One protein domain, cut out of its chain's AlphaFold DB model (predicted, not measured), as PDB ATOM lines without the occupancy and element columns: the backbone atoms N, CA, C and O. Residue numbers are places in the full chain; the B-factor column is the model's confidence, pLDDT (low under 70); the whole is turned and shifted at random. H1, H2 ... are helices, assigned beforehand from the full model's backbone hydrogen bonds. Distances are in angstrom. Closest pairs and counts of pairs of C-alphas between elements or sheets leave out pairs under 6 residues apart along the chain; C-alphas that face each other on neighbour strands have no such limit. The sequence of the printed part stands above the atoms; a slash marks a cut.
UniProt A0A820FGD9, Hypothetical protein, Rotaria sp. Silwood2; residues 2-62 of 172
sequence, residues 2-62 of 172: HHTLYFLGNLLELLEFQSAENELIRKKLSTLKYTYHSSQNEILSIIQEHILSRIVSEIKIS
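Overview. This is residues 2 to 62 of the 172 residues of the protein "Hypothetical protein" of Rotaria sp. Silwood2 (UniProt A0A820FGD9). The long helix H3 and the short hairpin of H1 and H2 make the legs of an L. Residues 45 to 62 stick out as an arm, residues 2 to 7 as a tail. The 61 printed residues have three named helices, H1, H2, H3, and no named strand: all helix. The whole is loose, radius of gyration of the C-alphas 15.1 A, spanning 45 by 36 by 18 A.

Arrangement. H3, residues 37 to 61, and H1, residues 10 to 19, are close but not clearly touching, about perpendicular at 77 degrees; their closest C-alphas, Gln 40 and Leu 11, are 6.4 A apart. H1 touches H2, residues 23 to 29, closest at C-alphas 19 and 26, 4.6 A. This helical hairpin runs opposite ways, a shallow tilt of 33 degrees, only just short of steep. H2 and H3 are apart. In H1, H2 and H3 every O i to N i+4 pair is within hydrogen-bond range.

Along the chain. H3 runs 36.3 A, from C-alpha 37 at (196.275, 166.439, 228.585) to C-alpha 61 at (204.980, 160.768, 263.317).

Size, cuts and confidence. The farthest C-alphas, His 2 and Ile 61, are 50.2 A apart. The printed part has no cut. Residues 2 to 9 and 34 have pLDDT under 70.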
ATOM      1  N   HIS A   2     184.155 152.862 217.251       25.22
ATOM      2  CA  HIS A   2     184.096 152.120 218.511       25.22
ATOM      3  C   HIS A   2     184.633 153.089 219.563       25.22
ATOM      4  O   HIS A   2     185.725 153.631 219.412       25.22
ATOM      5  N   HIS A   3     183.762 153.418 220.510       30.30
ATOM      6  CA  HIS A   3     183.909 154.495 221.476       30.30
ATOM      7  C   HIS A   3     185.108 154.259 222.397       30.30
ATOM      8  O   HIS A   3     185.013 153.530 223.381       30.30
ATOM      9  N   THR A   4     186.214 154.941 222.119       30.72
ATOM     10  CA  THR A   4     187.130 155.369 223.170       30.72
ATOM     11  C   THR A   4     186.386 156.459 223.935       30.72
ATOM     12  O   THR A   4     186.235 157.576 223.439       30.72
ATOM     13  N   LEU A   5     185.843 156.125 225.106       30.91
ATOM     14  CA  LEU A   5     185.499 157.124 226.113       30.91
ATOM     15  C   LEU A   5     186.823 157.772 226.534       30.91
ATOM     16  O   LEU A   5     187.490 157.323 227.461       30.91
ATOM     17  N   TYR A   6     187.262 158.762 225.757       34.88
ATOM     18  CA  TYR A   6     188.298 159.691 226.167       34.88
ATOM     19  C   TYR A   6     187.747 160.400 227.397       34.88
ATOM     20  O   TYR A   6     186.834 161.214 227.274       34.88
ATOM     21  N   PHE A   7     188.257 160.024 228.570       38.69
ATOM     22  CA  PHE A   7     188.073 160.772 229.805       38.69
ATOM     23  C   PHE A   7     188.407 162.235 229.505       38.69
ATOM     24  O   PHE A   7     189.555 162.578 229.202       38.69
ATOM     25  N   LEU A   8     187.384 163.084 229.510       45.34
ATOM     26  CA  LEU A   8     187.567 164.520 229.596       45.34
ATOM     27  C   LEU A   8     188.325 164.722 230.918       45.34
ATOM     28  O   LEU A   8     187.897 164.214 231.944       45.34
ATOM     29  N   GLY A   9     189.539 165.274 230.864       58.03
ATOM     30  CA  GLY A   9     190.550 165.017 231.896       58.03
ATOM     31  C   GLY A   9     190.057 165.213 233.337       58.03
ATOM     32  O   GLY A   9     189.510 166.263 233.667       58.03
ATOM     33  N   ASN A  10     190.298 164.205 234.189       72.06
ATOM     34  CA  ASN A  10     189.849 164.105 235.590       72.06
ATOM     35  C   ASN A  10     190.017 165.400 236.400       72.06
ATOM     36  O   ASN A  10     189.252 165.674 237.321       72.06
ATOM     37  N   LEU A  11     191.038 166.199 236.076       79.56
ATOM     38  CA  LEU A  11     191.296 167.480 236.723       79.56
ATOM     39  C   LEU A  11     190.224 168.527 236.397       79.56
ATOM     40  O   LEU A  11     189.803 169.248 237.295       79.56
ATOM     41  N   LEU A  12     189.787 168.632 235.140       78.56
ATOM     42  CA  LEU A  12     188.736 169.571 234.743       78.56
ATOM     43  C   LEU A  12     187.402 169.190 235.378       78.56
ATOM     44  O   LEU A  12     186.757 170.062 235.947       78.56
ATOM     45  N   GLU A  13     187.048 167.905 235.376       80.81
ATOM     46  CA  GLU A  13     185.831 167.414 236.037       80.81
ATOM     47  C   GLU A  13     185.850 167.707 237.546       80.81
ATOM     48  O   GLU A  13     184.868 168.190 238.110       80.81
ATOM     49  N   LEU A  14     186.994 167.499 238.208       80.25
ATOM     50  CA  LEU A  14     187.158 167.824 239.626       80.25
ATOM     51  C   LEU A  14     187.043 169.332 239.887       80.25
ATOM     52  O   LEU A  14     186.419 169.745 240.866       80.25
ATOM     53  N   LEU A  15     187.624 170.165 239.022       83.69
ATOM     54  CA  LEU A  15     187.509 171.620 239.123       83.69
ATOM     55  C   LEU A  15     186.073 172.089 238.869       83.69
ATOM     56  O   LEU A  15     185.604 172.979 239.576       83.69
ATOM     57  N   GLU A  16     185.369 171.495 237.908       84.25
ATOM     58  CA  GLU A  16     183.956 171.767 237.634       84.25
ATOM     59  C   GLU A  16     183.086 171.412 238.839       84.25
ATOM     60  O   GLU A  16     182.292 172.248 239.275       84.25
ATOM     61  N   PHE A  17     183.297 170.239 239.443       85.69
ATOM     62  CA  PHE A  17     182.620 169.841 240.675       85.69
ATOM     63  C   PHE A  17     182.860 170.855 241.806       85.69
ATOM     64  O   PHE A  17     181.915 171.361 242.403       85.69
ATOM     65  N   GLN A  18     184.119 171.234 242.046       84.88
ATOM     66  CA  GLN A  18     184.483 172.225 243.070       84.88
ATOM     67  C   GLN A  18     183.937 173.631 242.776       84.88
ATOM     68  O   GLN A  18     183.706 174.428 243.685       84.88
ATOM     69  N   SER A  19     183.704 173.960 241.507       86.25
ATOM     70  CA  SER A  19     183.168 175.261 241.111       86.25
ATOM     71  C   SER A  19     181.715 175.480 241.530       86.25
ATOM     72  O   SER A  19     181.285 176.633 241.613       86.25
ATOM     73  N   ALA A  20     180.979 174.403 241.830       87.06
ATOM     74  CA  ALA A  20     179.621 174.487 242.360       87.06
ATOM     75  C   ALA A  20     179.583 175.200 243.722       87.06
ATOM     76  O   ALA A  20     178.627 175.914 244.017       87.06
ATOM     77  N   GLU A  21     180.647 175.058 244.515       88.12
ATOM     78  CA  GLU A  21     180.751 175.604 245.873       88.12
ATOM     79  C   GLU A  21     181.748 176.770 245.974       88.12
ATOM     80  O   GLU A  21     181.833 177.435 247.005       88.12
ATOM     81  N   ASN A  22     182.499 177.059 244.903       88.56
ATOM     82  CA  ASN A  22     183.546 178.078 244.904       88.56
ATOM     83  C   ASN A  22     183.463 179.011 243.683       88.56
ATOM     84  O   ASN A  22     183.913 178.692 242.577       88.56
ATOM     85  N   GLU A  23     182.951 180.223 243.913       87.69
ATOM     86  CA  GLU A  23     182.752 181.245 242.879       87.69
ATOM     87  C   GLU A  23     184.065 181.674 242.195       87.69
ATOM     88  O   GLU A  23     184.085 181.956 240.992       87.69
ATOM     89  N   LEU A  24     185.190 181.664 242.922       85.94
ATOM     90  CA  LEU A  24     186.501 181.999 242.360       85.94
ATOM     91  C   LEU A  24     186.945 180.953 241.331       85.94
ATOM     92  O   LEU A  24     187.438 181.318 240.260       85.94
ATOM     93  N   ILE A  25     186.756 179.668 241.643       83.62
ATOM     94  CA  ILE A  25     187.056 178.563 240.722       83.62
ATOM     95  C   ILE A  25     186.152 178.673 239.495       83.62
ATOM     96  O   ILE A  25     186.648 178.654 238.369       83.62
ATOM     97  N   ARG A  26     184.852 178.907 239.702       83.44
ATOM     98  CA  ARG A  26     183.868 179.070 238.624       83.44
ATOM     99  C   ARG A  26     184.228 180.196 237.655       83.44
ATOM    100  O   ARG A  26     184.174 180.010 236.442       83.44
ATOM    101  N   LYS A  27     184.638 181.356 238.174       85.62
ATOM    102  CA  LYS A  27     185.038 182.505 237.350       85.62
ATOM    103  C   LYS A  27     186.342 182.254 236.592       85.62
ATOM    104  O   LYS A  27     186.496 182.746 235.479       85.62
ATOM    105  N   LYS A  28     187.285 181.516 237.184       83.44
ATOM    106  CA  LYS A  28     188.566 181.201 236.536       83.44
ATOM    107  C   LYS A  28     188.441 180.091 235.499       83.44
ATOM    108  O   LYS A  28     189.119 180.201 234.480       83.44
ATOM    109  N   LEU A  29     187.569 179.099 235.706       79.62
ATOM    110  CA  LEU A  29     187.334 177.966 234.797       79.62
ATOM    111  C   LEU A  29     187.112 178.391 233.342       79.62
ATOM    112  O   LEU A  29     187.727 177.826 232.443       79.62
ATOM    113  N   SER A  30     186.336 179.453 233.112       73.75
ATOM    114  CA  SER A  30     186.058 179.984 231.766       73.75
ATOM    115  C   SER A  30     187.274 180.601 231.055       73.75
ATOM    116  O   SER A  30     187.207 180.892 229.863       73.75
ATOM    117  N   THR A  31     188.388 180.801 231.766       79.12
ATOM    118  CA  THR A  31     189.613 181.449 231.262       79.12
ATOM    119  C   THR A  31     190.839 180.527 231.247       79.12
ATOM    120  O   THR A  31     191.932 180.965 230.874       79.12
ATOM    121  N   LEU A  32     190.691 179.264 231.663       74.88
ATOM    122  CA  LEU A  32     191.818 178.344 231.823       74.88
ATOM    123  C   LEU A  32     192.393 177.903 230.474       74.88
ATOM    124  O   LEU A  32     191.667 177.601 229.532       74.88
ATOM    125  N   LYS A  33     193.727 177.834 230.403       71.62
ATOM    126  CA  LYS A  33     194.478 177.454 229.192       71.62
ATOM    127  C   LYS A  33     195.145 176.079 229.273       71.62
ATOM    128  O   LYS A  33     195.696 175.614 228.284       71.62
ATOM    129  N   TYR A  34     195.095 175.417 230.424       69.56
ATOM    130  CA  TYR A  34     195.691 174.095 230.644       69.56
ATOM    131  C   TYR A  34     194.714 172.960 230.299       69.56
ATOM    132  O   TYR A  34     194.564 171.992 231.036       69.56
ATOM    133  N   THR A  35     194.034 173.081 229.156       73.00
ATOM    134  CA  THR A  35     193.113 172.058 228.632       73.00
ATOM    135  C   THR A  35     193.851 170.874 228.012       73.00
ATOM    136  O   THR A  35     193.264 169.811 227.827       73.00
ATOM    137  N   TYR A  36     195.144 171.019 227.719       81.00
ATOM    138  CA  TYR A  36     195.936 169.959 227.117       81.00
ATOM    139  C   TYR A  36     196.295 168.863 228.130       81.00
ATOM    140  O   TYR A  36     196.694 169.139 229.261       81.00
ATOM    141  N   HIS A  37     196.181 167.604 227.705       78.00
ATOM    142  CA  HIS A  37     196.275 166.439 228.585       78.00
ATOM    143  C   HIS A  37     197.634 166.309 229.294       78.00
ATOM    144  O   HIS A  37     197.678 165.901 230.452       78.00
ATOM    145  N   SER A  38     198.751 166.671 228.647       82.75
ATOM    146  CA  SER A  38     200.067 166.586 229.302       82.75
ATOM    147  C   SER A  38     200.193 167.566 230.469       82.75
ATOM    148  O   SER A  38     200.685 167.182 231.523       82.75
ATOM    149  N   SER A  39     199.680 168.791 230.321       84.31
ATOM    150  CA  SER A  39     199.662 169.786 231.397       84.31
ATOM    151  C   SER A  39     198.743 169.365 232.543       84.31
ATOM    152  O   SER A  39     199.103 169.525 233.704       84.31
ATOM    153  N   GLN A  40     197.571 168.795 232.237       84.12
ATOM    154  CA  GLN A  40     196.672 168.278 233.273       84.12
ATOM    155  C   GLN A  40     197.329 167.149 234.075       84.12
ATOM    156  O   GLN A  40     197.275 167.158 235.301       84.12
ATOM    157  N   ASN A  41     197.997 166.216 233.396       84.44
ATOM    158  CA  ASN A  41     198.704 165.117 234.047       84.44
ATOM    159  C   ASN A  41     199.869 165.583 234.920       84.44
ATOM    160  O   ASN A  41     200.058 165.034 235.999       84.44
ATOM    161  N   GLU A  42     200.635 166.579 234.476       88.31
ATOM    162  CA  GLU A  42     201.732 167.155 235.262       88.31
ATOM    163  C   GLU A  42     201.213 167.813 236.549       88.31
ATOM    164  O   GLU A  42     201.749 167.599 237.636       88.31
ATOM    165  N   ILE A  43     200.106 168.557 236.460       87.06
ATOM    166  CA  ILE A  43     199.452 169.130 237.643       87.06
ATOM    167  C   ILE A  43     198.983 168.014 238.583       87.06
ATOM    168  O   ILE A  43     199.230 168.077 239.789       87.06
ATOM    169  N   LEU A  44     198.336 166.978 238.043       86.00
ATOM    170  CA  LEU A  44     197.878 165.833 238.828       86.00
ATOM    171  C   LEU A  44     199.041 165.105 239.510       86.00
ATOM    172  O   LEU A  44     198.913 164.762 240.682       86.00
ATOM    173  N   SER A  45     200.180 164.917 238.834       87.38
ATOM    174  CA  SER A  45     201.342 164.248 239.427       87.38
ATOM    175  C   SER A  45     201.948 165.055 240.572       87.38
ATOM    176  O   SER A  45     202.283 164.482 241.604       87.38
ATOM    177  N   ILE A  46     202.027 166.383 240.437       91.44
ATOM    178  CA  ILE A  46     202.519 167.266 241.506       91.44
ATOM    179  C   ILE A  46     201.583 167.213 242.720       91.44
ATOM    180  O   ILE A  46     202.037 167.098 243.859       91.44
ATOM    181  N   ILE A  47     200.267 167.274 242.490       89.44
ATOM    182  CA  ILE A  47     199.266 167.177 243.561       89.44
ATOM    183  C   ILE A  47     199.366 165.816 244.258       89.44
ATOM    184  O   ILE A  47     199.393 165.760 245.488       89.44
ATOM    185  N   GLN A  48     199.457 164.731 243.487       89.12
ATOM    186  CA  GLN A  48     199.624 163.377 244.006       89.12
ATOM    187  C   GLN A  48     200.878 163.271 244.879       89.12
ATOM    188  O   GLN A  48     200.794 162.792 246.009       89.12
ATOM    189  N   GLU A  49     202.027 163.734 244.385       92.31
ATOM    190  CA  GLU A  49     203.287 163.704 245.126       92.31
ATOM    191  C   GLU A  49     203.182 164.487 246.440       92.31
ATOM    192  O   GLU A  49     203.592 163.997 247.495       92.31
ATOM    193  N   HIS A  50     202.563 165.670 246.408       94.38
ATOM    194  CA  HIS A  50     202.371 166.491 247.598       94.38
ATOM    195  C   HIS A  50     201.479 165.807 248.646       94.38
ATOM    196  O   HIS A  50     201.823 165.774 249.831       94.38
ATOM    197  N   ILE A  51     200.352 165.225 248.218       92.75
ATOM    198  CA  ILE A  51     199.428 164.500 249.101       92.75
ATOM    199  C   ILE A  51     200.117 163.274 249.704       92.75
ATOM    200  O   ILE A  51     200.068 163.081 250.919       92.75
ATOM    201  N   LEU A  52     200.799 162.467 248.886       92.50
ATOM    202  CA  LEU A  52     201.500 161.273 249.358       92.50
ATOM    203  C   LEU A  52     202.630 161.628 250.326       92.50
ATOM    204  O   LEU A  52     202.748 160.996 251.373       92.50
ATOM    205  N   SER A  53     203.415 162.664 250.027       95.62
ATOM    206  CA  SER A  53     204.468 163.155 250.920       95.62
ATOM    207  C   SER A  53     203.904 163.549 252.287       95.62
ATOM    208  O   SER A  53     204.435 163.147 253.329       95.62
ATOM    209  N   ARG A  54     202.762 164.248 252.300       95.12
ATOM    210  CA  ARG A  54     202.061 164.596 253.536       95.12
ATOM    211  C   ARG A  54     201.594 163.357 254.297       95.12
ATOM    212  O   ARG A  54     201.887 163.245 255.483       95.12
ATOM    213  N   ILE A  55     200.935 162.407 253.635       94.19
ATOM    214  CA  ILE A  55     200.473 161.167 254.279       94.19
ATOM    215  C   ILE A  55     201.655 160.389 254.874       94.19
ATOM    216  O   ILE A  55     201.593 159.951 256.018       94.19
ATOM    217  N   VAL A  56     202.766 160.274 254.145       93.94
ATOM    218  CA  VAL A  56     203.988 159.622 254.639       93.94
ATOM    219  C   VAL A  56     204.544 160.340 255.869       93.94
ATOM    220  O   VAL A  56     205.005 159.680 256.800       93.94
ATOM    221  N   SER A  57     204.498 161.673 255.907       95.06
ATOM    222  CA  SER A  57     204.912 162.431 257.093       95.06
ATOM    223  C   SER A  57     204.011 162.155 258.302       95.06
ATOM    224  O   SER A  57     204.528 161.925 259.393       95.06
ATOM    225  N   GLU A  58     202.691 162.069 258.101       93.81
ATOM    226  CA  GLU A  58     201.721 161.724 259.149       93.81
ATOM    227  C   GLU A  58     201.981 160.309 259.692       93.81
ATOM    228  O   GLU A  58     202.036 160.110 260.903       93.81
ATOM    229  N   ILE A  59     202.245 159.336 258.812       93.25
ATOM    230  CA  ILE A  59     202.577 157.955 259.202       93.25
ATOM    231  C   ILE A  59     203.858 157.898 260.038       93.25
ATOM    232  O   ILE A  59     203.900 157.181 261.032       93.25
ATOM    233  N   LYS A  60     204.900 158.644 259.650       93.25
ATOM    234  CA  LYS A  60     206.196 158.647 260.352       93.25
ATOM    235  C   LYS A  60     206.115 159.217 261.767       93.25
ATOM    236  O   LYS A  60     206.933 158.845 262.604       93.25
ATOM    237  N   ILE A  61     205.191 160.145 262.005       93.06
ATOM    238  CA  ILE A  61     204.980 160.768 263.317       93.06
ATOM    239  C   ILE A  61     204.012 159.925 264.160       93.06
ATOM    240  O   ILE A  61     204.135 159.892 265.382       93.06
ATOM    241  N   SER A  62     203.074 159.222 263.519       92.56
ATOM    242  CA  SER A  62     202.074 158.409 264.207       92.56
ATOM    243  C   SER A  62     202.699 157.255 264.988       92.56
ATOM    244  O   SER A  62     203.458 156.447 264.452       92.56
TER     245      SER A  62